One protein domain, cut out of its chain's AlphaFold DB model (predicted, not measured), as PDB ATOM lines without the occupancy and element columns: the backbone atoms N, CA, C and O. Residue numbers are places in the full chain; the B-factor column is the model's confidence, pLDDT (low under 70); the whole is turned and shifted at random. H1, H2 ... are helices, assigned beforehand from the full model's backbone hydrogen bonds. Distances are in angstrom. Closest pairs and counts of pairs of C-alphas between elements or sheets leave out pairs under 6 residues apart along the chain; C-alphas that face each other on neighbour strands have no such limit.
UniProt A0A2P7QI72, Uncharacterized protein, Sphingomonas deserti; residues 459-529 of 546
ATOM      1  N   PHE A 459     203.944  63.921 181.333       88.69
ATOM      2  CA  PHE A 459     205.091  64.624 181.889       88.69
ATOM      3  C   PHE A 459     206.092  64.904 180.776       88.69
ATOM      4  O   PHE A 459     206.468  63.995 180.037       88.69
ATOM      5  N   GLY A 460     206.515  66.155 180.649       88.25
ATOM      6  CA  GLY A 460     207.439  66.585 179.613       88.25
ATOM      7  C   GLY A 460     207.704  68.085 179.662       88.25
ATOM      8  O   GLY A 460     206.959  68.841 180.278       88.25
ATOM      9  N   LEU A 461     208.785  68.491 179.003       88.88
ATOM     10  CA  LEU A 461     209.137  69.888 178.762       88.88
ATOM     11  C   LEU A 461     208.964  70.182 177.275       88.88
ATOM     12  O   LEU A 461     209.227  69.309 176.440       88.88
ATOM     13  N   ASP A 462     208.561  71.405 176.951       87.31
ATOM     14  CA  ASP A 462     208.386  71.812 175.560       87.31
ATOM     15  C   ASP A 462     209.741  71.875 174.834       87.31
ATOM     16  O   ASP A 462     210.745  72.294 175.429       87.31
ATOM     17  N   PRO A 463     209.820  71.419 173.570       87.25
ATOM     18  CA  PRO A 463     211.060  71.444 172.807       87.25
ATOM     19  C   PRO A 463     211.490  72.888 172.538       87.25
ATOM     20  O   PRO A 463     210.669  73.735 172.199       87.25
ATOM     21  N   ALA A 464     212.790  73.152 172.641       85.31
ATOM     22  CA  ALA A 464     213.379  74.445 172.317       85.31
ATOM     23  C   ALA A 464     214.578  74.250 171.393       85.31
ATOM     24  O   ALA A 464     215.325  73.280 171.528       85.31
ATOM     25  N   THR A 465     214.767  75.181 170.462       78.88
ATOM     26  CA  THR A 465     215.887  75.154 169.506       78.88
ATOM     27  C   THR A 465     217.090  75.944 170.025       78.88
ATOM     28  O   THR A 465     218.219  75.715 169.593       78.88
ATOM     29  N   THR A 466     216.866  76.870 170.959       85.12
ATOM     30  CA  THR A 466     217.887  77.753 171.531       85.12
ATOM     31  C   THR A 466     217.853  77.722 173.060       85.12
ATOM     32  O   THR A 466     216.782  77.526 173.635       85.12
ATOM     33  N   PRO A 467     219.003  77.919 173.732       84.25
ATOM     34  CA  PRO A 467     219.047  78.132 175.176       84.25
ATOM     35  C   PRO A 467     218.273  79.389 175.578       84.25
ATOM     36  O   PRO A 467     218.379  80.414 174.906       84.25
ATOM     37  N   GLU A 468     217.546  79.314 176.688       85.38
ATOM     38  CA  GLU A 468     216.769  80.423 177.253       85.38
ATOM     39  C   GLU A 468     217.242  80.715 178.679       85.38
ATOM     40  O   GLU A 468     217.649  79.812 179.417       85.38
ATOM     41  N   ALA A 469     217.223  81.991 179.069       83.06
ATOM     42  CA  ALA A 469     217.714  82.413 180.372       83.06
ATOM     43  C   ALA A 469     216.722  81.997 181.479       83.06
ATOM     44  O   ALA A 469     215.579  82.449 181.483       83.06
ATOM     45  N   PRO A 470     217.138  81.206 182.490       79.69
ATOM     46  CA  PRO A 470     216.253  80.788 183.581       79.69
ATOM     47  C   PRO A 470     215.667  81.947 184.389       79.69
ATOM     48  O   PRO A 470     214.682  81.768 185.099       79.69
ATOM     49  N   GLU A 471     216.302  83.118 184.356       78.12
ATOM     50  CA  GLU A 471     215.907  84.327 185.084       78.12
ATOM     51  C   GLU A 471     214.588  84.915 184.568       78.12
ATOM     52  O   GLU A 471     213.806  85.422 185.369       78.12
ATOM     53  N   GLU A 472     214.294  84.745 183.279       78.44
ATOM     54  CA  GLU A 472     213.084  85.250 182.615       78.44
ATOM     55  C   GLU A 472     211.847  84.375 182.892       78.44
ATOM     56  O   GLU A 472     210.709  84.760 182.616       78.44
ATOM     57  N   LEU A 473     212.048  83.200 183.499       82.31
ATOM     58  CA  LEU A 473     210.985  82.255 183.811       82.31
ATOM     59  C   LEU A 473     210.112  82.756 184.977       82.31
ATOM     60  O   LEU A 473     210.416  82.523 186.150       82.31
ATOM     61  N   GLY A 474     208.994  83.412 184.652       81.38
ATOM     62  CA  GLY A 474     208.023  83.912 185.636       81.38
ATOM     63  C   GLY A 474     207.107  82.838 186.242       81.38
ATOM     64  O   GLY A 474     206.573  83.016 187.334       81.38
ATOM     65  N   ALA A 475     206.926  81.703 185.563       86.06
ATOM     66  CA  ALA A 475     206.114  80.585 186.040       86.06
ATOM     67  C   ALA A 475     206.661  79.253 185.520       86.06
ATOM     68  O   ALA A 475     207.081  79.163 184.369       86.06
ATOM     69  N   TRP A 476     206.536  78.180 186.312       88.19
ATOM     70  CA  TRP A 476     206.907  76.828 185.869       88.19
ATOM     71  C   TRP A 476     206.163  76.362 184.611       88.19
ATOM     72  O   TRP A 476     206.641  75.471 183.936       88.19
ATOM     73  N   ARG A 477     205.026  76.974 184.250       82.00
ATOM     74  CA  ARG A 477     204.324  76.658 182.994       82.00
ATOM     75  C   ARG A 477     205.115  77.024 181.736       82.00
ATOM     76  O   ARG A 477     204.826  76.462 180.695       82.00
ATOM     77  N   GLY A 478     206.053  77.967 181.820       84.31
ATOM     78  CA  GLY A 478     206.878  78.378 180.681       84.31
ATOM     79  C   GLY A 478     208.163  77.566 180.527       84.31
ATOM     80  O   GLY A 478     209.009  77.925 179.717       84.31
ATOM     81  N   VAL A 479     208.375  76.527 181.346       89.81
ATOM     82  CA  VAL A 479     209.652  75.808 181.360       89.81
ATOM     83  C   VAL A 479     209.766  74.876 180.155       89.81
ATOM     84  O   VAL A 479     209.066  73.875 180.031       89.81
ATOM     85  N   CYS A 480     210.687  75.212 179.262       89.88
ATOM     86  CA  CYS A 480     211.048  74.422 178.089       89.88
ATOM     87  C   CYS A 480     212.440  73.781 178.256       89.88
ATOM     88  O   CYS A 480     213.199  74.129 179.168       89.88
ATOM     89  N   TRP A 481     212.817  72.879 177.345       90.19
ATOM     90  CA  TRP A 481     214.160  72.281 177.322       90.19
ATOM     91  C   TRP A 481     215.284  73.328 177.220       90.19
ATOM     92  O   TRP A 481     216.360  73.112 177.779       90.19
ATOM     93  N   GLY A 482     215.034  74.484 176.600       88.12
ATOM     94  CA  GLY A 482     216.004  75.575 176.441       88.12
ATOM     95  C   GLY A 482     216.496  76.160 177.765       88.12
ATOM     96  O   GLY A 482     217.648  76.569 177.858       88.12
ATOM     97  N   HIS A 483     215.685  76.099 178.823       88.44
ATOM     98  CA  HIS A 483     216.066  76.562 180.162       88.44
ATOM     99  C   HIS A 483     216.979  75.577 180.910       88.44
ATOM    100  O   HIS A 483     217.542  75.906 181.955       88.44
ATOM    101  N   THR A 484     217.112  74.342 180.417       86.69
ATOM    102  CA  THR A 484     217.879  73.283 181.093       86.69
ATOM    103  C   THR A 484     219.361  73.265 180.711       86.69
ATOM    104  O   THR A 484     220.162  72.641 181.408       86.69
ATOM    105  N   ALA A 485     219.746  73.976 179.647       85.12
ATOM    106  CA  ALA A 485     221.107  74.022 179.124       85.12
ATOM    107  C   ALA A 485     221.576  75.468 178.921       85.12
ATOM    108  O   ALA A 485     220.800  76.327 178.529       85.12
ATOM    109  N   GLY A 486     222.864  75.730 179.157       81.75
ATOM    110  CA  GLY A 486     223.456  77.059 178.942       81.75
ATOM    111  C   GLY A 486     223.968  77.310 177.518       81.75
ATOM    112  O   GLY A 486     224.251  78.450 177.165       81.75
ATOM    113  N   THR A 487     224.114  76.267 176.694       83.69
ATOM    114  CA  THR A 487     224.623  76.355 175.314       83.69
ATOM    115  C   THR A 487     223.818  75.454 174.378       83.69
ATOM    116  O   THR A 487     223.241  74.454 174.807       83.69
ATOM    117  N   ALA A 488     223.780  75.794 173.085       84.19
ATOM    118  CA  ALA A 488     223.035  75.024 172.083       84.19
ATOM    119  C   ALA A 488     223.599  73.600 171.895       84.19
ATOM    120  O   ALA A 488     222.842  72.649 171.718       84.19
ATOM    121  N   GLU A 489     224.922  73.437 172.001       82.94
ATOM    122  CA  GLU A 489     225.587  72.128 171.957       82.94
ATOM    123  C   GLU A 489     225.201  71.253 173.155       82.94
ATOM    124  O   GLU A 489     224.896  70.071 172.991       82.94
ATOM    125  N   ALA A 490     225.145  71.842 174.356       82.06
ATOM    126  CA  ALA A 490     224.701  71.134 175.549       82.06
ATOM    127  C   ALA A 490     223.233  70.707 175.409       82.06
ATOM    128  O   ALA A 490     222.928  69.547 175.666       82.06
ATOM    129  N   LEU A 491     222.358  71.596 174.923       83.25
ATOM    130  CA  LEU A 491     220.941  71.310 174.683       83.25
ATOM    131  C   LEU A 491     220.739  70.123 173.727       83.25
ATOM    132  O   LEU A 491     219.967  69.219 174.033       83.25
ATOM    133  N   ALA A 492     221.473  70.091 172.612       84.19
ATOM    134  CA  ALA A 492     221.393  69.006 171.631       84.19
ATOM    135  C   ALA A 492     221.913  67.658 172.168       84.19
ATOM    136  O   ALA A 492     221.509  66.602 171.683       84.19
ATOM    137  N   SER A 493     222.803  67.684 173.164       85.75
ATOM    138  CA  SER A 493     223.360  66.481 173.797       85.75
ATOM    139  C   SER A 493     222.501  65.907 174.935       85.75
ATOM    140  O   SER A 493     222.777  64.805 175.413       85.75
ATOM    141  N   LEU A 494     221.470  66.629 175.392       83.56
ATOM    142  CA  LEU A 494     220.643  66.202 176.520       83.56
ATOM    143  C   LEU A 494     219.710  65.048 176.133       83.56
ATOM    144  O   LEU A 494     218.806  65.193 175.318       83.56
ATOM    145  N   THR A 495     219.874  63.911 176.805       84.00
ATOM    146  CA  THR A 495     218.959  62.755 176.718       84.00
ATOM    147  C   THR A 495     217.929  62.713 177.848       84.00
ATOM    148  O   THR A 495     216.949  61.978 177.788       84.00
ATOM    149  N   HIS A 496     218.175  63.464 178.917       85.94
ATOM    150  CA  HIS A 496     217.438  63.445 180.179       85.94
ATOM    151  C   HIS A 496     217.538  64.812 180.852       85.94
ATOM    152  O   HIS A 496     218.520  65.530 180.657       85.94
ATOM    153  N   VAL A 497     216.523  65.148 181.649       85.38
ATOM    154  CA  VAL A 497     216.424  66.436 182.344       85.38
ATOM    155  C   VAL A 497     217.533  66.552 183.401       85.38
ATOM    156  O   VAL A 497     217.562  65.741 184.334       85.38
ATOM    157  N   PRO A 498     218.440  67.542 183.302       86.19
ATOM    158  CA  PRO A 498     219.519  67.705 184.264       86.19
ATOM    159  C   PRO A 498     219.010  68.361 185.562       86.19
ATOM    160  O   PRO A 498     218.357  69.406 185.553       86.19
ATOM    161  N   LEU A 499     219.309  67.740 186.710       83.06
ATOM    162  CA  LEU A 499     218.981  68.299 188.034       83.06
ATOM    163  C   LEU A 499     219.960  69.403 188.456       83.06
ATOM    164  O   LEU A 499     219.574  70.346 189.145       83.06
ATOM    165  N   ALA A 500     221.218  69.280 188.031       78.50
ATOM    166  CA  ALA A 500     222.249  70.300 188.170       78.50
ATOM    167  C   ALA A 500     222.315  71.135 186.886       78.50
ATOM    168  O   ALA A 500     222.180  70.585 185.799       78.50
ATOM    169  N   GLY A 501     222.534  72.444 186.994       81.12
ATOM    170  CA  GLY A 501     222.583  73.327 185.832       81.12
ATOM    171  C   GLY A 501     221.885  74.667 186.071       81.12
ATOM    172  O   GLY A 501     221.724  75.064 187.225       81.12
ATOM    173  N   PRO A 502     221.451  75.354 185.000       82.44
ATOM    174  CA  PRO A 502     220.922  76.719 185.072       82.44
ATOM    175  C   PRO A 502     219.660  76.872 185.941       82.44
ATOM    176  O   PRO A 502     219.425  77.929 186.515       82.44
ATOM    177  N   LEU A 503     218.859  75.809 186.078       83.81
ATOM    178  CA  LEU A 503     217.641  75.788 186.901       83.81
ATOM    179  C   LEU A 503     217.872  75.298 188.340       83.81
ATOM    180  O   LEU A 503     216.933  75.276 189.139       83.81
ATOM    181  N   ALA A 504     219.094  74.886 188.694       84.94
ATOM    182  CA  ALA A 504     219.377  74.296 189.998       84.94
ATOM    183  C   ALA A 504     219.079  75.280 191.140       84.94
ATOM    184  O   ALA A 504     219.569  76.405 191.159       84.94
ATOM    185  N   GLY A 505     218.264  74.848 192.106       78.69
ATOM    186  CA  GLY A 505     217.889  75.668 193.261       78.69
ATOM    187  C   GLY A 505     216.868  76.773 192.968       78.69
ATOM    188  O   GLY A 505     216.450  77.449 193.906       78.69
ATOM    189  N   LYS A 506     216.411  76.938 191.717       85.56
ATOM    190  CA  LYS A 506     215.340  77.886 191.396       85.56
ATOM    191  C   LYS A 506     214.022  77.399 192.003       85.56
ATOM    192  O   LYS A 506     213.625  76.244 191.818       85.56
ATOM    193  N   ALA A 507     213.343  78.293 192.712       86.19
ATOM    194  CA  ALA A 507     212.010  78.092 193.260       86.19
ATOM    195  C   ALA A 507     211.080  79.183 192.727       86.19
ATOM    196  O   ALA A 507     211.471  80.345 192.644       86.19
ATOM    197  N   ILE A 508     209.869  78.797 192.325       84.19
ATOM    198  CA  ILE A 508     208.838  79.721 191.837       84.19
ATOM    199  C   ILE A 508     207.524  79.393 192.553       84.19
ATOM    200  O   ILE A 508     207.141  78.221 192.649       84.19
ATOM    201  N   GLY A 509     206.844  80.429 193.048       78.69
ATOM    202  CA  GLY A 509     205.595  80.353 193.810       78.69
ATOM    203  C   GLY A 509     205.634  81.238 195.058       78.69
ATOM    204  O   GLY A 509     206.671  81.811 195.376       78.69
ATOM    205  N   GLU A 510     204.509  81.338 195.765       71.00
ATOM    206  CA  GLU A 510     204.449  82.012 197.066       71.00
ATOM    207  C   GLU A 510     204.681  81.004 198.209       71.00
ATOM    208  O   GLU A 510     204.102  79.902 198.193       71.00
ATOM    209  N   PRO A 511     205.503  81.341 199.220       64.56
ATOM    210  CA  PRO A 511     205.705  80.484 200.383       64.56
ATOM    211  C   PRO A 511     204.394  80.324 201.174       64.56
ATOM    212  O   PRO A 511     203.680  81.306 201.374       64.56
ATOM    213  N   PRO A 512     204.045  79.106 201.647       57.84
ATOM    214  CA  PRO A 512     204.873  77.895 201.750       57.84
ATOM    215  C   PRO A 512     204.754  76.917 200.562       57.84
ATOM    216  O   PRO A 512     205.278  75.806 200.628       57.84
ATOM    217  N   SER A 513     204.058  77.292 199.486       67.88
ATOM    218  CA  SER A 513     203.757  76.421 198.336       67.88
ATOM    219  C   SER A 513     204.818  76.442 197.226       67.88
ATOM    220  O   SER A 513     204.555  76.002 196.106       67.88
ATOM    221  N   GLU A 514     206.015  76.947 197.529       83.25
ATOM    222  CA  GLU A 514     207.111  77.082 196.571       83.25
ATOM    223  C   GLU A 514     207.530  75.735 195.981       83.25
ATOM    224  O   GLU A 514     207.950  74.799 196.674       83.25
ATOM    225  N   ILE A 515     207.469  75.665 194.654       86.62
ATOM    226  CA  ILE A 515     207.908  74.499 193.905       86.62
ATOM    227  C   ILE A 515     209.332  74.784 193.443       86.62
ATOM    228  O   ILE A 515     209.581  75.741 192.713       86.62
ATOM    229  N   ALA A 516     210.262  73.959 193.909       90.06
ATOM    230  CA  ALA A 516     211.692  74.066 193.629       90.06
ATOM    231  C   ALA A 516     212.187  72.953 192.696       90.06
ATOM    232  O   ALA A 516     211.852  71.780 192.907       90.06
ATOM    233  N   TRP A 517     213.026  73.318 191.725       89.38
ATOM    234  CA  TRP A 517     213.683  72.382 190.810       89.38
ATOM    235  C   TRP A 517     214.616  71.428 191.564       89.38
ATOM    236  O   TRP A 517     215.410  71.846 192.405       89.38
ATOM    237  N   GLY A 518     214.510  70.131 191.280       88.31
ATOM    238  CA  GLY A 518     215.375  69.088 191.835       88.31
ATOM    239  C   GLY A 518     215.225  68.794 193.333       88.31
ATOM    240  O   GLY A 518     215.991  67.992 193.859       88.31
ATOM    241  N   ARG A 519     214.238  69.380 194.031       88.44
ATOM    242  CA  ARG A 519     214.046  69.165 195.481       88.44
ATOM    243  C   ARG A 519     213.515  67.772 195.831       88.44
ATOM    244  O   ARG A 519     214.008  67.147 196.762       88.44
ATOM    245  N   ASN A 520     212.465  67.313 195.148       89.81
ATOM    246  CA  ASN A 520     211.888  65.975 195.317       89.81
ATOM    247  C   ASN A 520     211.115  65.548 194.054       89.81
ATOM    248  O   ASN A 520     210.862  66.358 193.157       89.81
ATOM    249  N   ALA A 521     210.709  64.275 194.003       89.00
ATOM    250  CA  ALA A 521     209.963  63.721 192.872       89.00
ATOM    251  C   ALA A 521     208.604  64.413 192.648       89.00
ATOM    252  O   ALA A 521     208.213  64.615 191.505       89.00
ATOM    253  N   GLY A 522     207.908  64.833 193.711       89.81
ATOM    254  CA  GLY A 522     206.613  65.518 193.599       89.81
ATOM    255  C   GLY A 522     206.713  66.914 192.975       89.81
ATOM    256  O   GLY A 522     205.868  67.298 192.169       89.81
ATOM    257  N   HIS A 523     207.770  67.660 193.297       91.06
ATOM    258  CA  HIS A 523     208.063  68.967 192.717       91.06
ATOM    259  C   HIS A 523     208.404  68.819 191.239       91.06
ATOM    260  O   HIS A 523     207.814  69.506 190.411       91.06
ATOM    261  N   MET A 524     209.285  67.871 190.901       90.62
ATOM    262  CA  MET A 524     209.629  67.589 189.507       90.62
ATOM    263  C   MET A 524     208.415  67.122 188.703       90.62
ATOM    264  O   MET A 524     208.215  67.597 187.588       90.62
ATOM    265  N   ALA A 525     207.562  66.271 189.278       90.12
ATOM    266  CA  ALA A 525     206.311  65.862 188.651       90.12
ATOM    267  C   ALA A 525     205.402  67.068 188.393       90.12
ATOM    268  O   ALA A 525     204.885  67.209 187.296       90.12
ATOM    269  N   ARG A 526     205.248  67.994 189.348       89.06
ATOM    270  CA  ARG A 526     204.409  69.186 189.153       89.06
ATOM    271  C   ARG A 526     204.987  70.191 188.152       89.06
ATOM    272  O   ARG A 526     204.208  70.848 187.473       89.06
ATOM    273  N   ILE A 527     206.312  70.311 188.069       90.62
ATOM    274  CA  ILE A 527     206.993  71.170 187.087       90.62
ATOM    275  C   ILE A 527     206.831  70.601 185.676       90.62
ATOM    276  O   ILE A 527     206.522  71.337 184.750       90.62
ATOM    277  N   THR A 528     207.022  69.289 185.523       90.75
ATOM    278  CA  THR A 528     206.961  68.608 184.221       90.75
ATOM    279  C   THR A 528     205.547  68.208 183.811       90.75
ATOM    280  O   THR A 528     205.365  67.721 182.702       90.75
ATOM    281  N   LEU A 529     204.541  68.381 184.674       89.12
ATOM    282  CA  LEU A 529     203.157  68.030 184.368       89.12
ATOM    283  C   LEU A 529     202.634  68.902 183.223       89.12
ATOM    284  O   LEU A 529     202.356  70.091 183.400       89.12
TER     285      LEU A 529
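Overview. This is residues 459 to 529 of the 546 residues of an uncharacterized protein of Sphingomonas deserti (UniProt A0A2P7QI72). This domain has little regular structure: it is mostly looping chain, with the short helices H1 and H2 meeting at a corner and the longest helix, H3, apart from both. H2 lies at one end of the long axis and the loop round Pro 512 at the other, while the two printed ends come together. The printed part has 71 residues, 18 of them in three named helices, H1, H2, H3 along the chain, with no named strand; the class is all helix. It is compact, with a radius of gyration of the C-alphas of 11.6 A, and elongated, spanning 37 by 22 by 18 A.

Along the chain. H3, residues 521 to 528, is 10.4 A long, from C-alpha 521 at (209.963, 63.721, 192.872) to C-alpha 528 at (206.961, 68.608, 184.221). H2 is residues 488 to 493. H1 is residues 481 to 484, beginning at C-alpha 481 (214.160, 72.281, 177.322).

Arrangement. H3 is apart from H1 and H2. H1 and H2 only just touch, with 3 pairs of C-alphas within 8 A, and only at the corner by their tight link; their closest C-alphas, of Gly 482 and Leu 491, are 6.8 A apart. Residues 507 to 508 pair antiparallel with 515 to 516. Each O i to N i+4 pair in H2 and H3 is within hydrogen-bond range; H1 is too short for one.

Size, cuts and confidence. The C-alphas farthest apart, of Glu 489 and Pro 512, are 36.7 A apart; those of Phe 459 and Leu 529, first and last printed, 4.6 A. The printed part has no cut. The link from H2 to H3 is long, 27 residues. Mean pLDDT of the printed part is 84.3; residues 511 to 513 are under 70.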